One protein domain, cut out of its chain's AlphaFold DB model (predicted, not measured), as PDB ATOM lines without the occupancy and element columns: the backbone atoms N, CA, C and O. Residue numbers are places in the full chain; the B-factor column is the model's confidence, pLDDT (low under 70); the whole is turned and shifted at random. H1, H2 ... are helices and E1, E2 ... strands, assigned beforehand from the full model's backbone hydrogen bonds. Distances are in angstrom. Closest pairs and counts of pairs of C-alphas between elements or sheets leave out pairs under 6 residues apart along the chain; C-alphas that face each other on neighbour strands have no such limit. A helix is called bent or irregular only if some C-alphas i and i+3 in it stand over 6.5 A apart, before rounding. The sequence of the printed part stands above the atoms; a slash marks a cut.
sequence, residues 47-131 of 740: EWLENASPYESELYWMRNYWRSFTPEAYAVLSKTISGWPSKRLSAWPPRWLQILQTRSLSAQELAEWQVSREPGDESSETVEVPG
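AT A GLANCE: This is residues 47 to 131 of the 740 residues of an uncharacterized protein of Gregarina niphandrodes (UniProt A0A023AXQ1). Three helices, H1, H2 and H3, cluster at one end, the longest helix, H4, runs through the middle, and a hairpin of two strands, E1 and E2, makes the other end. H4 crosses H2 nearly at a right angle, its residues 92 to 100 lie near E2, and residues 83 to 90 stick out; the short helix H5 lies to one side before the hairpin. The printed part has 85 residues, with five named helices followed by two named strands, in the order H1 H2 H3 H4 H5 E1 E2, and its class is mostly helix. The sheet, order E1 - E2, is antiparallel. The whole is only just compact, close to loose, with a radius of gyration of the C-alphas of 13.8 A and spans of 42 by 29 by 21 A.

HOW THE PARTS SIT: H1, residues 47 to 51, touches H3, residues 71 to 80, closest at the C-alphas of Glu 50 and Val 76, 6.5 A apart. H1 is close to but not clearly touching H2, residues 54 to 64; their closest C-alphas, of Leu 49 and Ser 57, are 6.6 A apart. H2 and H3 touch at a steep tilt of 56 degrees, opposite ways, with the C-alphas of Pro 54 and Thr 80 closest at 5.9 A. H4, residues 85 to 101, has a kink of 32 degrees near residue 92 and is only just irregular, with C-alphas 90 and 93 7.0 A apart. H2 and H4 only just touch, with 3 pairs of C-alphas within 8 A, through residues 95 to 99 of H4 alone; they are about perpendicular at 86 degrees, and their closest C-alphas, of Leu 59 and Ile 99, are 7.5 A apart. H5, residues 107 to 111, touches no helix. E1, residues 115 to 119, and E2, residues 126 to 130, form an antiparallel hairpin at 141 degrees, with N 116 and O 129 within hydrogen-bond range at 2.8 A and N 127 and O 118 at 2.9 A. The closest C-alphas of H4 and E2, of Pro 93 and Val 129, are 6.0 A apart, while H4 and E1 are apart. Every O i to N i+4 pair is within hydrogen-bond range in H5, against 6 of 7 in H2, 4 of 6 in H3, 11 of 13 in H4 and 0 of 1 in H1, where 1 of 2 O i to N i+3 pairs is.

IN THESE COORDINATES: H1 begins at C-alpha 47, (133.649, 131.062, 182.044). From first to last C-alpha H2 measures 15.3 A, H3 14.9 A and H4 24.8 A, the last ending at C-alpha 101, (130.428, 116.877, 159.582). E1 measures 13.0 A and E2 12.8 A, and E2 ends at C-alpha 130, (125.361, 105.997, 168.514).

THE WHOLE: The two C-alphas farthest apart, of Pro 71 and Ser 124, are 43.0 A apart. The printed part has no cut and no long link. Mean pLDDT of the printed part is 82.2; residues 118 to 127 are under 70.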
ATOM      1  N   GLU A  47     133.575 129.884 182.920       83.56
ATOM      2  CA  GLU A  47     133.649 131.062 182.044       83.56
ATOM      3  C   GLU A  47     133.635 130.665 180.556       83.56
ATOM      4  O   GLU A  47     133.009 131.344 179.741       83.56
ATOM      5  N   TRP A  48     134.247 129.531 180.189       89.00
ATOM      6  CA  TRP A  48     134.111 128.968 178.845       89.00
ATOM      7  C   TRP A  48     132.693 128.438 178.585       89.00
ATOM      8  O   TRP A  48     132.081 128.811 177.587       89.00
ATOM      9  N   LEU A  49     132.131 127.626 179.492       87.19
ATOM     10  CA  LEU A  49     130.788 127.048 179.337       87.19
ATOM     11  C   LEU A  49     129.681 128.102 179.204       87.19
ATOM     12  O   LEU A  49     128.730 127.886 178.456       87.19
ATOM     13  N   GLU A  50     129.780 129.231 179.907       87.44
ATOM     14  CA  GLU A  50     128.799 130.322 179.822       87.44
ATOM     15  C   GLU A  50     128.794 131.027 178.456       87.44
ATOM     16  O   GLU A  50     127.750 131.533 178.041       87.44
ATOM     17  N   ASN A  51     129.926 131.010 177.745       89.38
ATOM     18  CA  ASN A  51     130.083 131.577 176.404       89.38
ATOM     19  C   ASN A  51     129.970 130.527 175.279       89.38
ATOM     20  O   ASN A  51     129.809 130.891 174.114       89.38
ATOM     21  N   ALA A  52     130.039 129.235 175.612       88.12
ATOM     22  CA  ALA A  52     129.994 128.134 174.659       88.12
ATOM     23  C   ALA A  52     128.648 128.064 173.923       88.12
ATOM     24  O   ALA A  52     127.565 128.102 174.518       88.12
ATOM     25  N   SER A  53     128.698 127.863 172.607       88.62
ATOM     26  CA  SER A  53     127.499 127.627 171.808       88.62
ATOM     27  C   SER A  53     126.765 126.344 172.249       88.62
ATOM     28  O   SER A  53     127.355 125.434 172.846       88.62
ATOM     29  N   PRO A  54     125.477 126.181 171.884       84.75
ATOM     30  CA  PRO A  54     124.748 124.932 172.113       84.75
ATOM     31  C   PRO A  54     125.393 123.695 171.468       84.75
ATOM     32  O   PRO A  54     125.055 122.577 171.844       84.75
ATOM     33  N   TYR A  55     126.271 123.886 170.480       86.38
ATOM     34  CA  TYR A  55     127.052 122.827 169.848       86.38
ATOM     35  C   TYR A  55     128.281 122.454 170.696       86.38
ATOM     36  O   TYR A  55     128.474 121.286 171.021       86.38
ATOM     37  N   GLU A  56     129.060 123.444 171.135       88.06
ATOM     38  CA  GLU A  56     130.246 123.232 171.978       88.06
ATOM     39  C   GLU A  56     129.880 122.656 173.352       88.06
ATOM     40  O   GLU A  56     130.532 121.727 173.821       88.06
ATOM     41  N   SER A  57     128.781 123.125 173.954       88.62
ATOM     42  CA  SER A  57     128.207 122.547 175.180       88.62
ATOM     43  C   SER A  57     127.851 121.060 175.025       88.62
ATOM     44  O   SER A  57     128.030 120.270 175.952       88.62
ATOM     45  N   GLU A  58     127.325 120.670 173.859       88.25
ATOM     46  CA  GLU A  58     126.934 119.290 173.558       88.25
ATOM     47  C   GLU A  58     128.173 118.400 173.383       88.25
ATOM     48  O   GLU A  58     128.281 117.359 174.032       88.25
ATOM     49  N   LEU A  59     129.153 118.854 172.593       88.94
ATOM     50  CA  LEU A  59     130.441 118.180 172.411       88.94
ATOM     51  C   LEU A  59     131.197 118.027 173.744       88.94
ATOM     52  O   LEU A  59     131.726 116.953 174.039       88.94
ATOM     53  N   TYR A  60     131.200 119.072 174.580       90.38
ATOM     54  CA  TYR A  60     131.800 119.044 175.912       90.38
ATOM     55  C   TYR A  60     131.147 117.989 176.808       90.38
ATOM     56  O   TYR A  60     131.843 117.169 177.407       90.38
ATOM     57  N   TRP A  61     129.812 117.955 176.858       90.12
ATOM     58  CA  TRP A  61     129.068 116.947 177.611       90.12
ATOM     59  C   TRP A  61     129.354 115.526 177.114       90.12
ATOM     60  O   TRP A  61     129.630 114.632 177.914       90.12
ATOM     61  N   MET A  62     129.372 115.305 175.799       88.44
ATOM     62  CA  MET A  62     129.682 113.998 175.213       88.44
ATOM     63  C   MET A  62     131.078 113.486 175.581       88.44
ATOM     64  O   MET A  62     131.245 112.280 175.786       88.44
ATOM     65  N   ARG A  63     132.057 114.392 175.693       88.62
ATOM     66  CA  ARG A  63     133.432 114.118 176.137       88.62
ATOM     67  C   ARG A  63     133.596 113.952 177.650       88.62
ATOM     68  O   ARG A  63     134.638 113.466 178.066       88.62
ATOM     69  N   ASN A  64     132.627 114.369 178.470       89.19
ATOM     70  CA  ASN A  64     132.839 114.515 179.917       89.19
ATOM     71  C   ASN A  64     131.696 114.007 180.812       89.19
ATOM     72  O   ASN A  64     131.805 114.150 182.024       89.19
ATOM     73  N   TYR A  65     130.621 113.401 180.294       90.00
ATOM     74  CA  TYR A  65     129.434 113.030 181.096       90.00
ATOM     75  C   TYR A  65     129.701 112.091 182.293       90.00
ATOM     76  O   TYR A  65     128.857 111.974 183.180       90.00
ATOM     77  N   TRP A  66     130.858 111.420 182.332       88.06
ATOM     78  CA  TRP A  66     131.321 110.596 183.456       88.06
ATOM     79  C   TRP A  66     132.066 111.373 184.553       88.06
ATOM     80  O   TRP A  66     132.418 110.780 185.572       88.06
ATOM     81  N   ARG A  67     132.340 112.669 184.359       84.75
ATOM     82  CA  ARG A  67     133.008 113.554 185.325       84.75
ATOM     83  C   ARG A  67     132.003 114.221 186.266       84.75
ATOM     84  O   ARG A  67     130.796 114.207 186.044       84.75
ATOM     85  N   SER A  68     132.503 114.800 187.356       80.75
ATOM     86  CA  SER A  68     131.694 115.693 188.195       80.75
ATOM     87  C   SER A  68     131.602 117.074 187.572       80.75
ATOM     88  O   SER A  68     132.598 117.566 187.059       80.75
ATOM     89  N   PHE A  69     130.465 117.733 187.761       83.25
ATOM     90  CA  PHE A  69     130.287 119.148 187.446       83.25
ATOM     91  C   PHE A  69     130.026 119.939 188.727       83.25
ATOM     92  O   PHE A  69     129.490 119.391 189.699       83.25
ATOM     93  N   THR A  70     130.395 121.219 188.735       85.12
ATOM     94  CA  THR A  70     129.951 122.151 189.778       85.12
ATOM     95  C   THR A  70     128.458 122.475 189.594       85.12
ATOM     96  O   THR A  70     127.908 122.241 188.509       85.12
ATOM     97  N   PRO A  71     127.758 123.003 190.617       85.50
ATOM     98  CA  PRO A  71     126.366 123.433 190.473       85.50
ATOM     99  C   PRO A  71     126.142 124.441 189.341       85.50
ATOM    100  O   PRO A  71     125.109 124.394 188.674       85.50
ATOM    101  N   GLU A  72     127.120 125.308 189.095       87.56
ATOM    102  CA  GLU A  72     127.096 126.360 188.081       87.56
ATOM    103  C   GLU A  72     127.265 125.759 186.678       87.56
ATOM    104  O   GLU A  72     126.410 125.967 185.815       87.56
ATOM    105  N   ALA A  73     128.281 124.909 186.475       87.12
ATOM    106  CA  ALA A  73     128.494 124.201 185.211       87.12
ATOM    107  C   ALA A  73     127.291 123.305 184.858       87.12
ATOM    108  O   ALA A  73     126.811 123.305 183.722       87.12
ATOM    109  N   TYR A  74     126.721 122.611 185.851       88.38
ATOM    110  CA  TYR A  74     125.482 121.851 185.678       88.38
ATOM    111  C   TYR A  74     124.305 122.759 185.292       88.38
ATOM    112  O   TYR A  74     123.518 122.407 184.411       88.38
ATOM    113  N   ALA A  75     124.161 123.934 185.917       86.31
ATOM    114  CA  ALA A  75     123.092 124.875 185.596       86.31
ATOM    115  C   ALA A  75     123.179 125.369 184.142       86.31
ATOM    116  O   ALA A  75     122.143 125.437 183.478       86.31
ATOM    117  N   VAL A  76     124.384 125.640 183.630       89.25
ATOM    118  CA  VAL A  76     124.622 125.979 182.215       89.25
ATOM    119  C   VAL A  76     124.268 124.799 181.304       89.25
ATOM    120  O   VAL A  76     123.355 124.918 180.484       89.25
ATOM    121  N   LEU A  77     124.891 123.633 181.510       88.94
ATOM    122  CA  LEU A  77     124.665 122.434 180.690       88.94
ATOM    123  C   LEU A  77     123.190 122.001 180.673       88.94
ATOM    124  O   LEU A  77     122.677 121.586 179.636       88.94
ATOM    125  N   SER A  78     122.457 122.165 181.780       87.44
ATOM    126  CA  SER A  78     121.038 121.788 181.896       87.44
ATOM    127  C   SER A  78     120.061 122.614 181.046       87.44
ATOM    128  O   SER A  78     118.898 122.206 180.905       87.44
ATOM    129  N   LYS A  79     120.512 123.754 180.496       86.62
ATOM    130  CA  LYS A  79     119.773 124.570 179.516       86.62
ATOM    131  C   LYS A  79     119.832 123.933 178.124       86.62
ATOM    132  O   LYS A  79     118.813 123.892 177.436       86.62
ATOM    133  N   THR A  80     120.998 123.404 177.749       85.12
ATOM    134  CA  THR A  80     121.280 122.815 176.429       85.12
ATOM    135  C   THR A  80     120.925 121.326 176.382       85.12
ATOM    136  O   THR A  80     120.143 120.889 175.536       85.12
ATOM    137  N   ILE A  81     121.441 120.537 177.329       87.31
ATOM    138  CA  ILE A  81     121.239 119.087 177.394       87.31
ATOM    139  C   ILE A  81     119.927 118.778 178.118       87.31
ATOM    140  O   ILE A  81     119.780 118.922 179.336       87.31
ATOM    141  N   SER A  82     118.935 118.320 177.355       80.62
ATOM    142  CA  SER A  82     117.622 118.004 177.911       80.62
ATOM    143  C   SER A  82     117.641 116.719 178.746       80.62
ATOM    144  O   SER A  82     117.806 115.625 178.217       80.62
ATOM    145  N   GLY A  83     117.328 116.831 180.038       78.62
ATOM    146  CA  GLY A  83     117.023 115.688 180.916       78.62
ATOM    147  C   GLY A  83     115.643 115.042 180.675       78.62
ATOM    148  O   GLY A  83     115.126 114.338 181.543       78.62
ATOM    149  N   TRP A  84     114.994 115.329 179.540       81.88
ATOM    150  CA  TRP A  84     113.700 114.761 179.147       81.88
ATOM    151  C   TRP A  84     113.893 113.759 178.001       81.88
ATOM    152  O   TRP A  84     114.285 114.188 176.916       81.88
ATOM    153  N   PRO A  85     113.570 112.461 178.185       84.75
ATOM    154  CA  PRO A  85     113.940 111.428 177.219       84.75
ATOM    155  C   PRO A  85     113.493 111.666 175.778       84.75
ATOM    156  O   PRO A  85     114.317 111.590 174.876       84.75
ATOM    157  N   SER A  86     112.231 112.037 175.555       83.25
ATOM    158  CA  SER A  86     111.715 112.291 174.204       83.25
ATOM    159  C   SER A  86     112.437 113.444 173.502       83.25
ATOM    160  O   SER A  86     112.832 113.298 172.351       83.25
ATOM    161  N   LYS A  87     112.669 114.560 174.209       85.38
ATOM    162  CA  LYS A  87     113.405 115.721 173.678       85.38
ATOM    163  C   LYS A  87     114.875 115.408 173.409       85.38
ATOM    164  O   LYS A  87     115.456 115.963 172.483       85.38
ATOM    165  N   ARG A  88     115.485 114.551 174.233       89.00
ATOM    166  CA  ARG A  88     116.877 114.135 174.064       89.00
ATOM    167  C   ARG A  88     117.033 113.223 172.850       89.00
ATOM    168  O   ARG A  88     117.874 113.509 172.010       89.00
ATOM    169  N   LEU A  89     116.185 112.202 172.726       86.25
ATOM    170  CA  LEU A  89     116.201 111.265 171.599       86.25
ATOM    171  C   LEU A  89     115.898 111.950 170.259       86.25
ATOM    172  O   LEU A  89     116.517 111.601 169.267       86.25
ATOM    173  N   SER A  90     115.012 112.954 170.218       84.94
ATOM    174  CA  SER A  90     114.772 113.723 168.985       84.94
ATOM    175  C   SER A  90     115.922 114.667 168.614       84.94
ATOM    176  O   SER A  90     116.139 114.932 167.440       84.94
ATOM    177  N   ALA A  91     116.646 115.207 169.600       84.88
ATOM    178  CA  ALA A  91     117.747 116.141 169.357       84.88
ATOM    179  C   ALA A  91     119.093 115.445 169.079       84.88
ATOM    180  O   ALA A  91     120.008 116.086 168.571       84.88
ATOM    181  N   TRP A  92     119.233 114.163 169.427       86.62
ATOM    182  CA  TRP A  92     120.514 113.458 169.385       86.62
ATOM    183  C   TRP A  92     121.030 113.156 167.964       86.62
ATOM    184  O   TRP A  92     122.156 113.570 167.683       86.62
ATOM    185  N   PRO A  93     120.256 112.552 167.033       86.19
ATOM    186  CA  PRO A  93     120.737 112.288 165.672       86.19
ATOM    187  C   PRO A  93     121.262 113.527 164.917       86.19
ATOM    188  O   PRO A  93     122.389 113.463 164.423       86.19
ATOM    189  N   PRO A  94     120.554 114.682 164.860       85.88
ATOM    190  CA  PRO A  94     121.070 115.851 164.146       85.88
ATOM    191  C   PRO A  94     122.290 116.482 164.837       85.88
ATOM    192  O   PRO A  94     123.157 117.029 164.159       85.88
ATOM    193  N   ARG A  95     122.409 116.381 166.172       86.19
ATOM    194  CA  ARG A  95     123.613 116.822 166.898       86.19
ATOM    195  C   ARG A  95     124.817 115.938 166.599       86.19
ATOM    196  O   ARG A  95     125.896 116.465 166.356       86.19
ATOM    197  N   TRP A  96     124.632 114.620 166.569       86.31
ATOM    198  CA  TRP A  96     125.694 113.683 166.212       86.31
ATOM    199  C   TRP A  96     126.175 113.893 164.769       86.31
ATOM    200  O   TRP A  96     127.376 114.025 164.537       86.31
ATOM    201  N   LEU A  97     125.249 114.042 163.814       85.75
ATOM    202  CA  LEU A  97     125.571 114.391 162.425       85.75
ATOM    203  C   LEU A  97     126.396 115.683 162.320       85.75
ATOM    204  O   LEU A  97     127.406 115.706 161.618       85.75
ATOM    205  N   GLN A  98     126.018 116.733 163.056       86.31
ATOM    206  CA  GLN A  98     126.762 117.996 163.096       86.31
ATOM    207  C   GLN A  98     128.213 117.804 163.594       86.31
ATOM    208  O   GLN A  98     129.140 118.434 163.081       86.31
ATOM    209  N   ILE A  99     128.433 116.910 164.565       84.12
ATOM    210  CA  ILE A  99     129.764 116.590 165.112       84.12
ATOM    211  C   ILE A  99     130.620 115.802 164.108       84.12
ATOM    212  O   ILE A  99     131.815 116.076 163.976       84.12
ATOM    213  N   LEU A 100     130.018 114.867 163.363       83.50
ATOM    214  CA  LEU A 100     130.704 114.138 162.292       83.50
ATOM    215  C   LEU A 100     131.106 115.068 161.138       83.50
ATOM    216  O   LEU A 100     132.252 115.038 160.690       83.50
ATOM    217  N   GLN A 101     130.192 115.934 160.687       85.56
ATOM    218  CA  GLN A 101     130.428 116.877 159.582       85.56
ATOM    219  C   GLN A 101     131.563 117.866 159.878       85.56
ATOM    220  O   GLN A 101     132.370 118.169 159.003       85.56
ATOM    221  N   THR A 102     131.657 118.340 161.121       84.81
ATOM    222  CA  THR A 102     132.714 119.262 161.575       84.81
ATOM    223  C   THR A 102     134.025 118.565 161.954       84.81
ATOM    224  O   THR A 102     134.984 119.251 162.297       84.81
ATOM    225  N   ARG A 103     134.085 117.222 161.921       80.81
ATOM    226  CA  ARG A 103     135.249 116.408 162.335       80.81
ATOM    227  C   ARG A 103     135.779 116.754 163.738       80.81
ATOM    228  O   ARG A 103     136.980 116.707 163.984       80.81
ATOM    229  N   SER A 104     134.885 117.095 164.668       83.44
ATOM    230  CA  SER A 104     135.280 117.592 166.000       83.44
ATOM    231  C   SER A 104     135.737 116.503 166.986       83.44
ATOM    232  O   SER A 104     136.214 116.827 168.075       83.44
ATOM    233  N   LEU A 105     135.584 115.223 166.626       83.56
ATOM    234  CA  LEU A 105     136.058 114.057 167.378       83.56
ATOM    235  C   LEU A 105     137.195 113.364 166.618       83.56
ATOM    236  O   LEU A 105     137.140 113.231 165.395       83.56
ATOM    237  N   SER A 106     138.197 112.884 167.352       86.62
ATOM    238  CA  SER A 106     139.272 112.061 166.791       86.62
ATOM    239  C   SER A 106     138.777 110.663 166.388       86.62
ATOM    240  O   SER A 106     137.757 110.177 166.876       86.62
ATOM    241  N   ALA A 107     139.531 109.972 165.526       82.81
ATOM    242  CA  ALA A 107     139.212 108.596 165.130       82.81
ATOM    243  C   ALA A 107     139.166 107.626 166.328       82.81
ATOM    244  O   ALA A 107     138.327 106.729 166.358       82.81
ATOM    245  N   GLN A 108     140.019 107.841 167.339       84.44
ATOM    246  CA  GLN A 108     140.013 107.063 168.579       84.44
ATOM    247  C   GLN A 108     138.751 107.332 169.409       84.44
ATOM    248  O   GLN A 108     138.106 106.389 169.853       84.44
ATOM    249  N   GLU A 109     138.352 108.599 169.571       84.00
ATOM    250  CA  GLU A 109     137.110 108.941 170.276       84.00
ATOM    251  C   GLU A 109     135.871 108.378 169.580       84.00
ATOM    252  O   GLU A 109     134.943 107.961 170.264       84.00
ATOM    253  N   LEU A 110     135.843 108.365 168.242       84.81
ATOM    254  CA  LEU A 110     134.751 107.774 167.465       84.81
ATOM    255  C   LEU A 110     134.694 106.249 167.629       84.81
ATOM    256  O   LEU A 110     133.602 105.710 167.782       84.81
ATOM    257  N   ALA A 111     135.846 105.571 167.672       84.88
ATOM    258  CA  ALA A 111     135.930 104.122 167.873       84.88
ATOM    259  C   ALA A 111     135.421 103.650 169.251       84.88
ATOM    260  O   ALA A 111     135.092 102.477 169.405       84.88
ATOM    261  N   GLU A 112     135.314 104.538 170.247       86.62
ATOM    262  CA  GLU A 112     134.686 104.209 171.536       86.62
ATOM    263  C   GLU A 112     133.150 104.113 171.469       86.62
ATOM    264  O   GLU A 112     132.541 103.559 172.387       86.62
ATOM    265  N   TRP A 113     132.502 104.657 170.431       89.88
ATOM    266  CA  TRP A 113     131.042 104.642 170.293       89.88
ATOM    267  C   TRP A 113     130.577 103.530 169.360       89.88
ATOM    268  O   TRP A 113     130.855 103.543 168.162       89.88
ATOM    269  N   GLN A 114     129.750 102.628 169.886       87.44
ATOM    270  CA  GLN A 114     129.025 101.677 169.058       87.44
ATOM    271  C   GLN A 114     127.934 102.425 168.285       87.44
ATOM    272  O   GLN A 114     126.908 102.827 168.842       87.44
ATOM    273  N   VAL A 115     128.165 102.632 166.991       85.31
ATOM    274  CA  VAL A 115     127.191 103.234 166.075       85.31
ATOM    275  C   VAL A 115     126.292 102.175 165.444       85.31
ATOM    276  O   VAL A 115     126.641 101.004 165.304       85.31
ATOM    277  N   SER A 116     125.085 102.581 165.073       74.94
ATOM    278  CA  SER A 116     124.123 101.755 164.357       74.94
ATOM    279  C   SER A 116     123.429 102.580 163.284       74.94
ATOM    280  O   SER A 116     123.084 103.739 163.493       74.94
ATOM    281  N   ARG A 117     123.205 101.960 162.124       71.00
ATOM    282  CA  ARG A 117     122.463 102.568 161.014       71.00
ATOM    283  C   ARG A 117     120.984 102.695 161.373       71.00
ATOM    284  O   ARG A 117     120.330 101.673 161.590       71.00
ATOM    285  N   GLU A 118     120.469 103.914 161.428       64.00
ATOM    286  CA  GLU A 118     119.046 104.227 161.581       64.00
ATOM    287  C   GLU A 118     118.501 104.782 160.249       64.00
ATOM    288  O   GLU A 118     119.232 105.481 159.542       64.00
ATOM    289  N   PRO A 119     117.254 104.465 159.853       57.53
ATOM    290  CA  PRO A 119     116.629 105.099 158.692       57.53
ATOM    291  C   PRO A 119     116.373 106.587 158.982       57.53
ATOM    292  O   PRO A 119     115.863 106.922 160.054       57.53
ATOM    293  N   GLY A 120     116.734 107.473 158.049       55.41
ATOM    294  CA  GLY A 120     116.438 108.903 158.153       55.41
ATOM    295  C   GLY A 120     114.938 109.205 158.036       55.41
ATOM    296  O   GLY A 120     114.220 108.520 157.313       55.41
ATOM    297  N   ASP A 121     114.467 110.251 158.727       50.72
ATOM    298  CA  ASP A 121     113.046 110.651 158.715       50.72
ATOM    299  C   ASP A 121     112.605 111.288 157.362       50.72
ATOM    300  O   ASP A 121     111.405 111.357 157.106       50.72
ATOM    301  N   GLU A 122     113.525 111.734 156.483       48.59
ATOM    302  CA  GLU A 122     113.186 112.464 155.230       48.59
ATOM    303  C   GLU A 122     113.940 112.028 153.946       48.59
ATOM    304  O   GLU A 122     113.675 112.559 152.865       48.59
ATOM    305  N   SER A 123     114.841 111.044 154.001       46.22
ATOM    306  CA  SER A 123     115.470 110.451 152.808       46.22
ATOM    307  C   SER A 123     115.901 109.006 153.074       46.22
ATOM    308  O   SER A 123     116.147 108.621 154.216       46.22
ATOM    309  N   SER A 124     116.032 108.194 152.019       50.31
ATOM    310  CA  SER A 124     116.455 106.783 152.107       50.31
ATOM    311  C   SER A 124     117.933 106.580 152.493       50.31
ATOM    312  O   SER A 124     118.479 105.496 152.284       50.31
ATOM    313  N   GLU A 125     118.601 107.600 153.035       55.06
ATOM    314  CA  GLU A 125     119.954 107.490 153.573       55.06
ATOM    315  C   GLU A 125     119.914 106.927 154.999       55.06
ATOM    316  O   GLU A 125     119.245 107.447 155.895       55.06
ATOM    317  N   THR A 126     120.656 105.845 155.231       62.62
ATOM    318  CA  THR A 126     120.836 105.299 156.577       62.62
ATOM    319  C   THR A 126     121.908 106.086 157.323       62.62
ATOM    320  O   THR A 126     123.080 106.032 156.947       62.62
ATOM    321  N   VAL A 127     121.531 106.769 158.399       69.25
ATOM    322  CA  VAL A 127     122.444 107.566 159.228       69.25
ATOM    323  C   VAL A 127     123.067 106.692 160.315       69.25
ATOM    324  O   VAL A 127     122.365 105.956 161.002       69.25
ATOM    325  N   GLU A 128     124.381 106.784 160.518       79.31
ATOM    326  CA  GLU A 128     125.064 106.107 161.627       79.31
ATOM    327  C   GLU A 128     124.968 106.946 162.913       79.31
ATOM    328  O   GLU A 128     125.614 107.985 163.056       79.31
ATOM    329  N   VAL A 129     124.129 106.490 163.850       82.00
ATOM    330  CA  VAL A 129     123.840 107.140 165.140       82.00
ATOM    331  C   VAL A 129     124.353 106.252 166.285       82.00
ATOM    332  O   VAL A 129     124.216 105.030 166.199       82.00
ATOM    333  N   PRO A 130     124.924 106.798 167.377       87.94
ATOM    334  CA  PRO A 130     125.361 105.997 168.514       87.94
ATOM    335  C   PRO A 130     124.199 105.280 169.200       87.94
ATOM    336  O   PRO A 130     123.161 105.888 169.471       87.94
ATOM    337  N   GLY A 131     124.413 104.010 169.548       86.44
ATOM    338  CA  GLY A 131     123.459 103.198 170.300       86.44
ATOM    339  C   GLY A 131     123.173 103.758 171.696       86.44
ATOM    340  O   GLY A 131     122.053 103.637 172.185       86.44
TER     341      GLY A 131